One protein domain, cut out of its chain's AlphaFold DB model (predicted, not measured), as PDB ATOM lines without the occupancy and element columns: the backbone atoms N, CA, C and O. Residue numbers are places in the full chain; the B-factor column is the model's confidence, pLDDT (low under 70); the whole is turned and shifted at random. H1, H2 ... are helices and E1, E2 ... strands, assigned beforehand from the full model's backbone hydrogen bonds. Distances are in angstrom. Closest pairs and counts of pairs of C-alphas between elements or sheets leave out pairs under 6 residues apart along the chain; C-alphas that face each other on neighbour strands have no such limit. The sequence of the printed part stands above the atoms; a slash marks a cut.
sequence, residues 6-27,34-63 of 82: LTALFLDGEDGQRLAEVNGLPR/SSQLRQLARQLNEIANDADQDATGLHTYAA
ATOM      1  N   LEU A   6      39.913   6.212  36.223       92.62
ATOM      2  CA  LEU A   6      40.172   6.599  37.604       92.62
ATOM      3  C   LEU A   6      39.124   5.972  38.510       92.62
ATOM      4  O   LEU A   6      37.978   5.773  38.107       92.62
ATOM      5  N   THR A   7      39.500   5.723  39.753       94.88
ATOM      6  CA  THR A   7      38.541   5.435  40.818       94.88
ATOM      7  C   THR A   7      38.741   6.433  41.943       94.88
ATOM      8  O   THR A   7      39.881   6.794  42.229       94.88
ATOM      9  N   ALA A   8      37.661   6.862  42.588       96.81
ATOM     10  CA  ALA A   8      37.727   7.746  43.744       96.81
ATOM     11  C   ALA A   8      36.991   7.116  44.924       96.81
ATOM     12  O   ALA A   8      35.843   6.699  44.781       96.81
ATOM     13  N   LEU A   9      37.657   7.035  46.073       96.62
ATOM     14  CA  LEU A   9      37.020   6.719  47.346       96.62
ATOM     15  C   LEU A   9      36.770   8.028  48.092       96.62
ATOM     16  O   LEU A   9      37.724   8.713  48.464       96.62
ATOM     17  N   PHE A  10      35.500   8.373  48.295       95.31
ATOM     18  CA  PHE A  10      35.129   9.589  49.011       95.31
ATOM     19  C   PHE A  10      35.123   9.363  50.518       95.31
ATOM     20  O   PHE A  10      34.469   8.442  51.020       95.31
ATOM     21  N   LEU A  11      35.837  10.233  51.222       91.75
ATOM     22  CA  LEU A  11      36.125  10.152  52.646       91.75
ATOM     23  C   LEU A  11      35.773  11.476  53.327       91.75
ATOM     24  O   LEU A  11      35.847  12.546  52.717       91.75
ATOM     25  N   ASP A  12      35.435  11.395  54.608       90.06
ATOM     26  CA  ASP A  12      35.305  12.563  55.473       90.06
ATOM     27  C   ASP A  12      36.686  12.944  56.019       90.06
ATOM     28  O   ASP A  12      37.366  12.129  56.648       90.06
ATOM     29  N   GLY A  13      37.124  14.169  55.734       85.12
ATOM     30  CA  GLY A  13      38.337  14.759  56.291       85.12
ATOM     31  C   GLY A  13      38.141  15.254  57.725       85.12
ATOM     32  O   GLY A  13      37.018  15.374  58.215       85.12
ATOM     33  N   GLU A  14      39.249  15.585  58.390       82.44
ATOM     34  CA  GLU A  14      39.270  15.935  59.822       82.44
ATOM     35  C   GLU A  14      38.414  17.172  60.176       82.44
ATOM     36  O   GLU A  14      37.864  17.231  61.271       82.44
ATOM     37  N   ASP A  15      38.209  18.095  59.229       84.75
ATOM     38  CA  ASP A  15      37.412  19.324  59.406       84.75
ATOM     39  C   ASP A  15      36.033  19.274  58.713       84.75
ATOM     40  O   ASP A  15      35.437  20.308  58.405       84.75
ATOM     41  N   GLY A  16      35.525  18.078  58.393       79.88
ATOM     42  CA  GLY A  16      34.307  17.925  57.585       79.88
ATOM     43  C   GLY A  16      34.508  18.275  56.105       79.88
ATOM     44  O   GLY A  16      33.543  18.412  55.358       79.88
ATOM     45  N   GLN A  17      35.763  18.415  55.668       84.62
ATOM     46  CA  GLN A  17      36.107  18.536  54.256       84.62
ATOM     47  C   GLN A  17      35.812  17.217  53.537       84.62
ATOM     48  O   GLN A  17      36.286  16.165  53.967       84.62
ATOM     49  N   ARG A  18      35.109  17.263  52.399       88.38
ATOM     50  CA  ARG A  18      34.977  16.088  51.536       88.38
ATOM     51  C   ARG A  18      36.290  15.838  50.800       88.38
ATOM     52  O   ARG A  18      36.758  16.681  50.036       88.38
ATOM     53  N   LEU A  19      36.899  14.685  51.056       92.12
ATOM     54  CA  LEU A  19      38.140  14.251  50.424       92.12
ATOM     55  C   LEU A  19      37.864  13.107  49.451       92.12
ATOM     56  O   LEU A  19      36.926  12.332  49.627       92.12
ATOM     57  N   ALA A  20      38.710  12.982  48.433       94.25
ATOM     58  CA  ALA A  20      38.669  11.879  47.484       94.25
ATOM     59  C   ALA A  20      40.064  11.267  47.345       94.25
ATOM     60  O   ALA A  20      41.000  11.921  46.880       94.25
ATOM     61  N   GLU A  21      40.207   9.999  47.722       95.00
ATOM     62  CA  GLU A  21      41.400   9.228  47.391       95.00
ATOM     63  C   GLU A  21      41.296   8.763  45.935       95.00
ATOM     64  O   GLU A  21      40.498   7.882  45.603       95.00
ATOM     65  N   VAL A  22      42.090   9.378  45.054       94.81
ATOM     66  CA  VAL A  22      42.060   9.117  43.610       94.81
ATOM     67  C   VAL A  22      43.119   8.089  43.220       94.81
ATOM     68  O   VAL A  22      44.319   8.313  43.364       94.81
ATOM     69  N   ASN A  23      42.663   6.988  42.636       93.25
ATOM     70  CA  ASN A  23      43.479   5.887  42.145       93.25
ATOM     71  C   ASN A  23      43.437   5.812  40.608       93.25
ATOM     72  O   ASN A  23      42.484   6.259  39.970       93.25
ATOM     73  N   GLY A  24      44.491   5.251  40.003       90.12
ATOM     74  CA  GLY A  24      44.639   5.158  38.541       90.12
ATOM     75  C   GLY A  24      45.300   6.376  37.880       90.12
ATOM     76  O   GLY A  24      45.359   6.453  36.651       90.12
ATOM     77  N   LEU A  25      45.822   7.321  38.673       91.44
ATOM     78  CA  LEU A  25      46.593   8.451  38.158       91.44
ATOM     79  C   LEU A  25      47.853   7.969  37.418       91.44
ATOM     80  O   LEU A  25      48.542   7.058  37.892       91.44
ATOM     81  N   PRO A  26      48.213   8.592  36.280       89.06
ATOM     82  CA  PRO A  26      49.507   8.360  35.653       89.06
ATOM     83  C   PRO A  26      50.654   8.642  36.627       89.06
ATOM     84  O   PRO A  26      50.571   9.552  37.453       89.06
ATOM     85  N   ARG A  27      51.761   7.900  36.494       88.44
ATOM     86  CA  ARG A  27      52.972   8.154  37.293       88.44
ATOM     87  C   ARG A  27      53.428   9.611  37.157       88.44
ATOM     88  O   ARG A  27      53.295  10.214  36.088       88.44
ATOM     89  N   SER A  34      47.660  14.818  24.191       86.62
ATOM     90  CA  SER A  34      46.615  15.831  24.387       86.62
ATOM     91  C   SER A  34      45.235  15.224  24.671       86.62
ATOM     92  O   SER A  34      44.461  15.800  25.434       86.62
ATOM     93  N   SER A  35      44.917  14.056  24.107       84.81
ATOM     94  CA  SER A  35      43.672  13.333  24.383       84.81
ATOM     95  C   SER A  35      43.640  12.783  25.809       84.81
ATOM     96  O   SER A  35      42.644  12.986  26.505       84.81
ATOM     97  N   GLN A  36      44.739  12.173  26.263       87.00
ATOM     98  CA  GLN A  36      44.888  11.655  27.627       87.00
ATOM     99  C   GLN A  36      44.818  12.770  28.674       87.00
ATOM    100  O   GLN A  36      44.096  12.627  29.655       87.00
ATOM    101  N   LEU A  37      45.476  13.912  28.439       89.81
ATOM    102  CA  LEU A  37      45.389  15.082  29.327       89.81
ATOM    103  C   LEU A  37      43.944  15.555  29.504       89.81
ATOM    104  O   LEU A  37      43.510  15.867  30.607       89.81
ATOM    105  N   ARG A  38      43.173  15.584  28.413       89.00
ATOM    106  CA  ARG A  38      41.777  16.022  28.463       89.00
ATOM    107  C   ARG A  38      40.860  14.988  29.110       89.00
ATOM    108  O   ARG A  38      39.890  15.390  29.740       89.00
ATOM    109  N   GLN A  39      41.120  13.692  28.929       88.56
ATOM    110  CA  GLN A  39      40.404  12.633  29.651       88.56
ATOM    111  C   GLN A  39      40.652  12.745  31.154       88.56
ATOM    112  O   GLN A  39      39.688  12.840  31.907       88.56
ATOM    113  N   LEU A  40      41.921  12.859  31.553       90.56
ATOM    114  CA  LEU A  40      42.323  13.034  32.945       90.56
ATOM    115  C   LEU A  40      41.649  14.260  33.575       90.56
ATOM    116  O   LEU A  40      41.030  14.149  34.626       90.56
ATOM    117  N   ALA A  41      41.706  15.412  32.902       91.12
ATOM    118  CA  ALA A  41      41.082  16.637  33.394       91.12
ATOM    119  C   ALA A  41      39.563  16.498  33.590       91.12
ATOM    120  O   ALA A  41      39.035  17.008  34.573       91.12
ATOM    121  N   ARG A  42      38.856  15.801  32.687       90.69
ATOM    122  CA  ARG A  42      37.412  15.558  32.839       90.69
ATOM    123  C   ARG A  42      37.111  14.677  34.044       90.69
ATOM    124  O   ARG A  42      36.269  15.054  34.843       90.69
ATOM    125  N   GLN A  43      37.827  13.565  34.190       92.75
ATOM    126  CA  GLN A  43      37.605  12.635  35.301       92.75
ATOM    127  C   GLN A  43      37.894  13.305  36.643       92.75
ATOM    128  O   GLN A  43      37.111  13.173  37.571       92.75
ATOM    129  N   LEU A  44      38.975  14.084  36.737       94.25
ATOM    130  CA  LEU A  44      39.284  14.852  37.945       94.25
ATOM    131  C   LEU A  44      38.214  15.903  38.256       94.25
ATOM    132  O   LEU A  44      37.868  16.088  39.417       94.25
ATOM    133  N   ASN A  45      37.676  16.569  37.234       94.50
ATOM    134  CA  ASN A  45      36.599  17.534  37.421       94.50
ATOM    135  C   ASN A  45      35.293  16.863  37.872       94.50
ATOM    136  O   ASN A  45      34.605  17.398  38.728       94.50
ATOM    137  N   GLU A  46      34.957  15.696  37.322       94.12
ATOM    138  CA  GLU A  46      33.804  14.898  37.762       94.12
ATOM    139  C   GLU A  46      33.958  14.450  39.220       94.12
ATOM    140  O   GLU A  46      33.043  14.656  40.005       94.12
ATOM    141  N   ILE A  47      35.137  13.955  39.612       94.62
ATOM    142  CA  ILE A  47      35.429  13.590  41.007       94.62
ATOM    143  C   ILE A  47      35.260  14.792  41.944       94.62
ATOM    144  O   ILE A  47      34.689  14.651  43.020       94.62
ATOM    145  N   ALA A  48      35.753  15.970  41.548       94.62
ATOM    146  CA  ALA A  48      35.605  17.185  42.348       94.62
ATOM    147  C   ALA A  48      34.130  17.586  42.506       94.62
ATOM    148  O   ALA A  48      33.691  17.852  43.619       94.62
ATOM    149  N   ASN A  49      33.354  17.552  41.419       94.38
ATOM    150  CA  ASN A  49      31.921  17.845  41.476       94.38
ATOM    151  C   ASN A  49      31.166  16.853  42.369       94.38
ATOM    152  O   ASN A  49      30.294  17.261  43.125       94.38
ATOM    153  N   ASP A  50      31.494  15.563  42.292       94.31
ATOM    154  CA  ASP A  50      30.860  14.534  43.116       94.31
ATOM    155  C   ASP A  50      31.220  14.711  44.599       94.31
ATOM    156  O   ASP A  50      30.360  14.547  45.464       94.31
ATOM    157  N   ALA A  51      32.461  15.111  44.913       92.00
ATOM    158  CA  ALA A  51      32.837  15.495  46.275       92.00
ATOM    159  C   ALA A  51      32.013  16.697  46.772       92.00
ATOM    160  O   ALA A  51      31.496  16.650  47.886       92.00
ATOM    161  N   ASP A  52      31.840  17.731  45.945       92.19
ATOM    162  CA  ASP A  52      31.018  18.908  46.271       92.19
ATOM    163  C   ASP A  52      29.521  18.567  46.432       92.19
ATOM    164  O   ASP A  52      28.772  19.326  47.046       92.19
ATOM    165  N   GLN A  53      29.074  17.435  45.880       92.50
ATOM    166  CA  GLN A  53      27.706  16.912  45.970       92.50
ATOM    167  C   GLN A  53      27.540  15.819  47.040       92.50
ATOM    168  O   GLN A  53      26.570  15.059  46.997       92.50
ATOM    169  N   ASP A  54      28.475  15.730  47.989       89.94
ATOM    170  CA  ASP A  54      28.444  14.781  49.107       89.94
ATOM    171  C   ASP A  54      28.431  13.299  48.672       89.94
ATOM    172  O   ASP A  54      27.885  12.431  49.363       89.94
ATOM    173  N   ALA A  55      29.048  12.961  47.532       90.81
ATOM    174  CA  ALA A  55      29.170  11.571  47.093       90.81
ATOM    175  C   ALA A  55      29.918  10.723  48.133       90.81
ATOM    176  O   ALA A  55      30.889  11.164  48.751       90.81
ATOM    177  N   THR A  56      29.484   9.473  48.322       92.19
ATOM    178  CA  THR A  56      30.044   8.528  49.305       92.19
ATOM    179  C   THR A  56      30.473   7.217  48.657       92.19
ATOM    180  O   THR A  56      29.928   6.810  47.630       92.19
ATOM    181  N   GLY A  57      31.448   6.538  49.268       92.25
ATOM    182  CA  GLY A  57      31.928   5.235  48.810       92.25
ATOM    183  C   GLY A  57      32.882   5.309  47.615       92.25
ATOM    184  O   GLY A  57      33.469   6.353  47.333       92.25
ATOM    185  N   LEU A  58      33.077   4.165  46.952       96.00
ATOM    186  CA  LEU A  58      33.986   4.012  45.816       96.00
ATOM    187  C   LEU A  58      33.242   4.211  44.492       96.00
ATOM    188  O   LEU A  58      32.288   3.491  44.203       96.00
ATOM    189  N   HIS A  59      33.737   5.124  43.662       95.31
ATOM    190  CA  HIS A  59      33.202   5.425  42.333       95.31
ATOM    191  C   HIS A  59      34.247   5.169  41.252       95.31
ATOM    192  O   HIS A  59      35.452   5.262  41.496       95.31
ATOM    193  N   THR A  60      33.787   4.829  40.048       93.25
ATOM    194  CA  THR A  60      34.640   4.618  38.870       93.25
ATOM    195  C   THR A  60      34.314   5.655  37.810       93.25
ATOM    196  O   THR A  60      33.164   5.791  37.404       93.25
ATOM    197  N   TYR A  61      35.347   6.324  37.309       91.00
ATOM    198  CA  TYR A  61      35.249   7.369  36.303       91.00
ATOM    199  C   TYR A  61      35.910   6.875  35.031       91.00
ATOM    200  O   TYR A  61      37.118   6.625  34.997       91.00
ATOM    201  N   ALA A  62      35.133   6.771  33.958       82.44
ATOM    202  CA  ALA A  62      35.615   6.399  32.637       82.44
ATOM    203  C   ALA A  62      35.295   7.530  31.659       82.44
ATOM    204  O   ALA A  62      34.148   7.716  31.259       82.44
ATOM    205  N   ALA A  63      36.313   8.291  31.250       70.12
ATOM    206  CA  ALA A  63      36.121   9.287  30.207       70.12
ATOM    207  C   ALA A  63      36.186   8.609  28.831       70.12
ATOM    208  O   ALA A  63      37.220   8.008  28.498       70.12
TER     209      ALA A  63
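What this domain is: This is residues 6 to 27 and 34 to 63 of the 82 residues of an uncharacterized protein of Pseudomonas aeruginosa (UniProt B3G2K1). One long helix, H1, covers one face of a small, strongly twisted sheet of three strands and runs along them, making two layers; no named helix covers the sheet's other face. E1, between E2 and E3, is the middle strand of the sheet, and E1 and E2 form a hairpin. The printed part has 52 residues, with three named strands and one named helix in the chain order E1, E2, H1, E3; the sheet's order is E2, E1, E3, all antiparallel, and the class is mixed, helices and strands. The whole is compact, with a radius of gyration of the C-alphas of 11.3 A, yet its outline is elongated, with spans of 36 by 21 by 16 A.

How they stand to each other: E1, residues 6 to 12, is the inner strand of the sheet. E2, residues 18 to 23, is an edge strand and antiparallel to E1, with 151 degrees between their directions. C-alphas 20 and 10 of this hairpin face each other at 4.5 A; N 23 and O 7 are within hydrogen-bond range at 2.8 A, and N 11 and O 19 at 2.9 A. E3, residues 57 to 62, is the other edge strand and antiparallel to E1 at 154 degrees. Here N 8 and O 59 are 2.9 A apart, and N 61 and O 6 are 2.8 A apart, both within hydrogen-bond range. H1, residues 34 to 52, is on the sheet at a height over the sheet of 9.0 A. It lies over E1 and runs along the strands, at 23 degrees to E1 on the local plane. Its pairs of C-alphas within 10 A of the sheet are made by its residues 39 to 52. The closest C-alphas of H1 and E2 are those of Ala 51 and Arg 18, 5.7 A apart; those of H1 and E3 are Gln 43 and Tyr 61, 5.9 A apart; those of H1 and E1 are Ile 47 and Ala 8, 6.9 A apart. In H1 every O i to N i+4 pair is within hydrogen-bond range.

Where its parts are: E1 begins at C-alpha 6 (40.172, 6.599, 37.604) and is 19.5 A long from first to last C-alpha. E2, residues 18 to 23, measures 16.3 A. H1 measures 27.0 A, from Ser 34 at (46.615, 15.831, 24.387) to Asp 52. E3 measures 16.6 A and ends at C-alpha 62 (35.615, 6.399, 32.637).

The domain as a whole: The two C-alphas farthest apart are those of Asp 15 and Ser 34, at 36.4 A. Residues 28 to 33 are cut out, and C-alphas 27 and 34 are 16.3 A apart across the cut, which lies in the link from E2 to H1. The links from E1 to E2 and from H1 to E3 are tight. The mean pLDDT of the printed part is 90.6, and no printed residue is under 70.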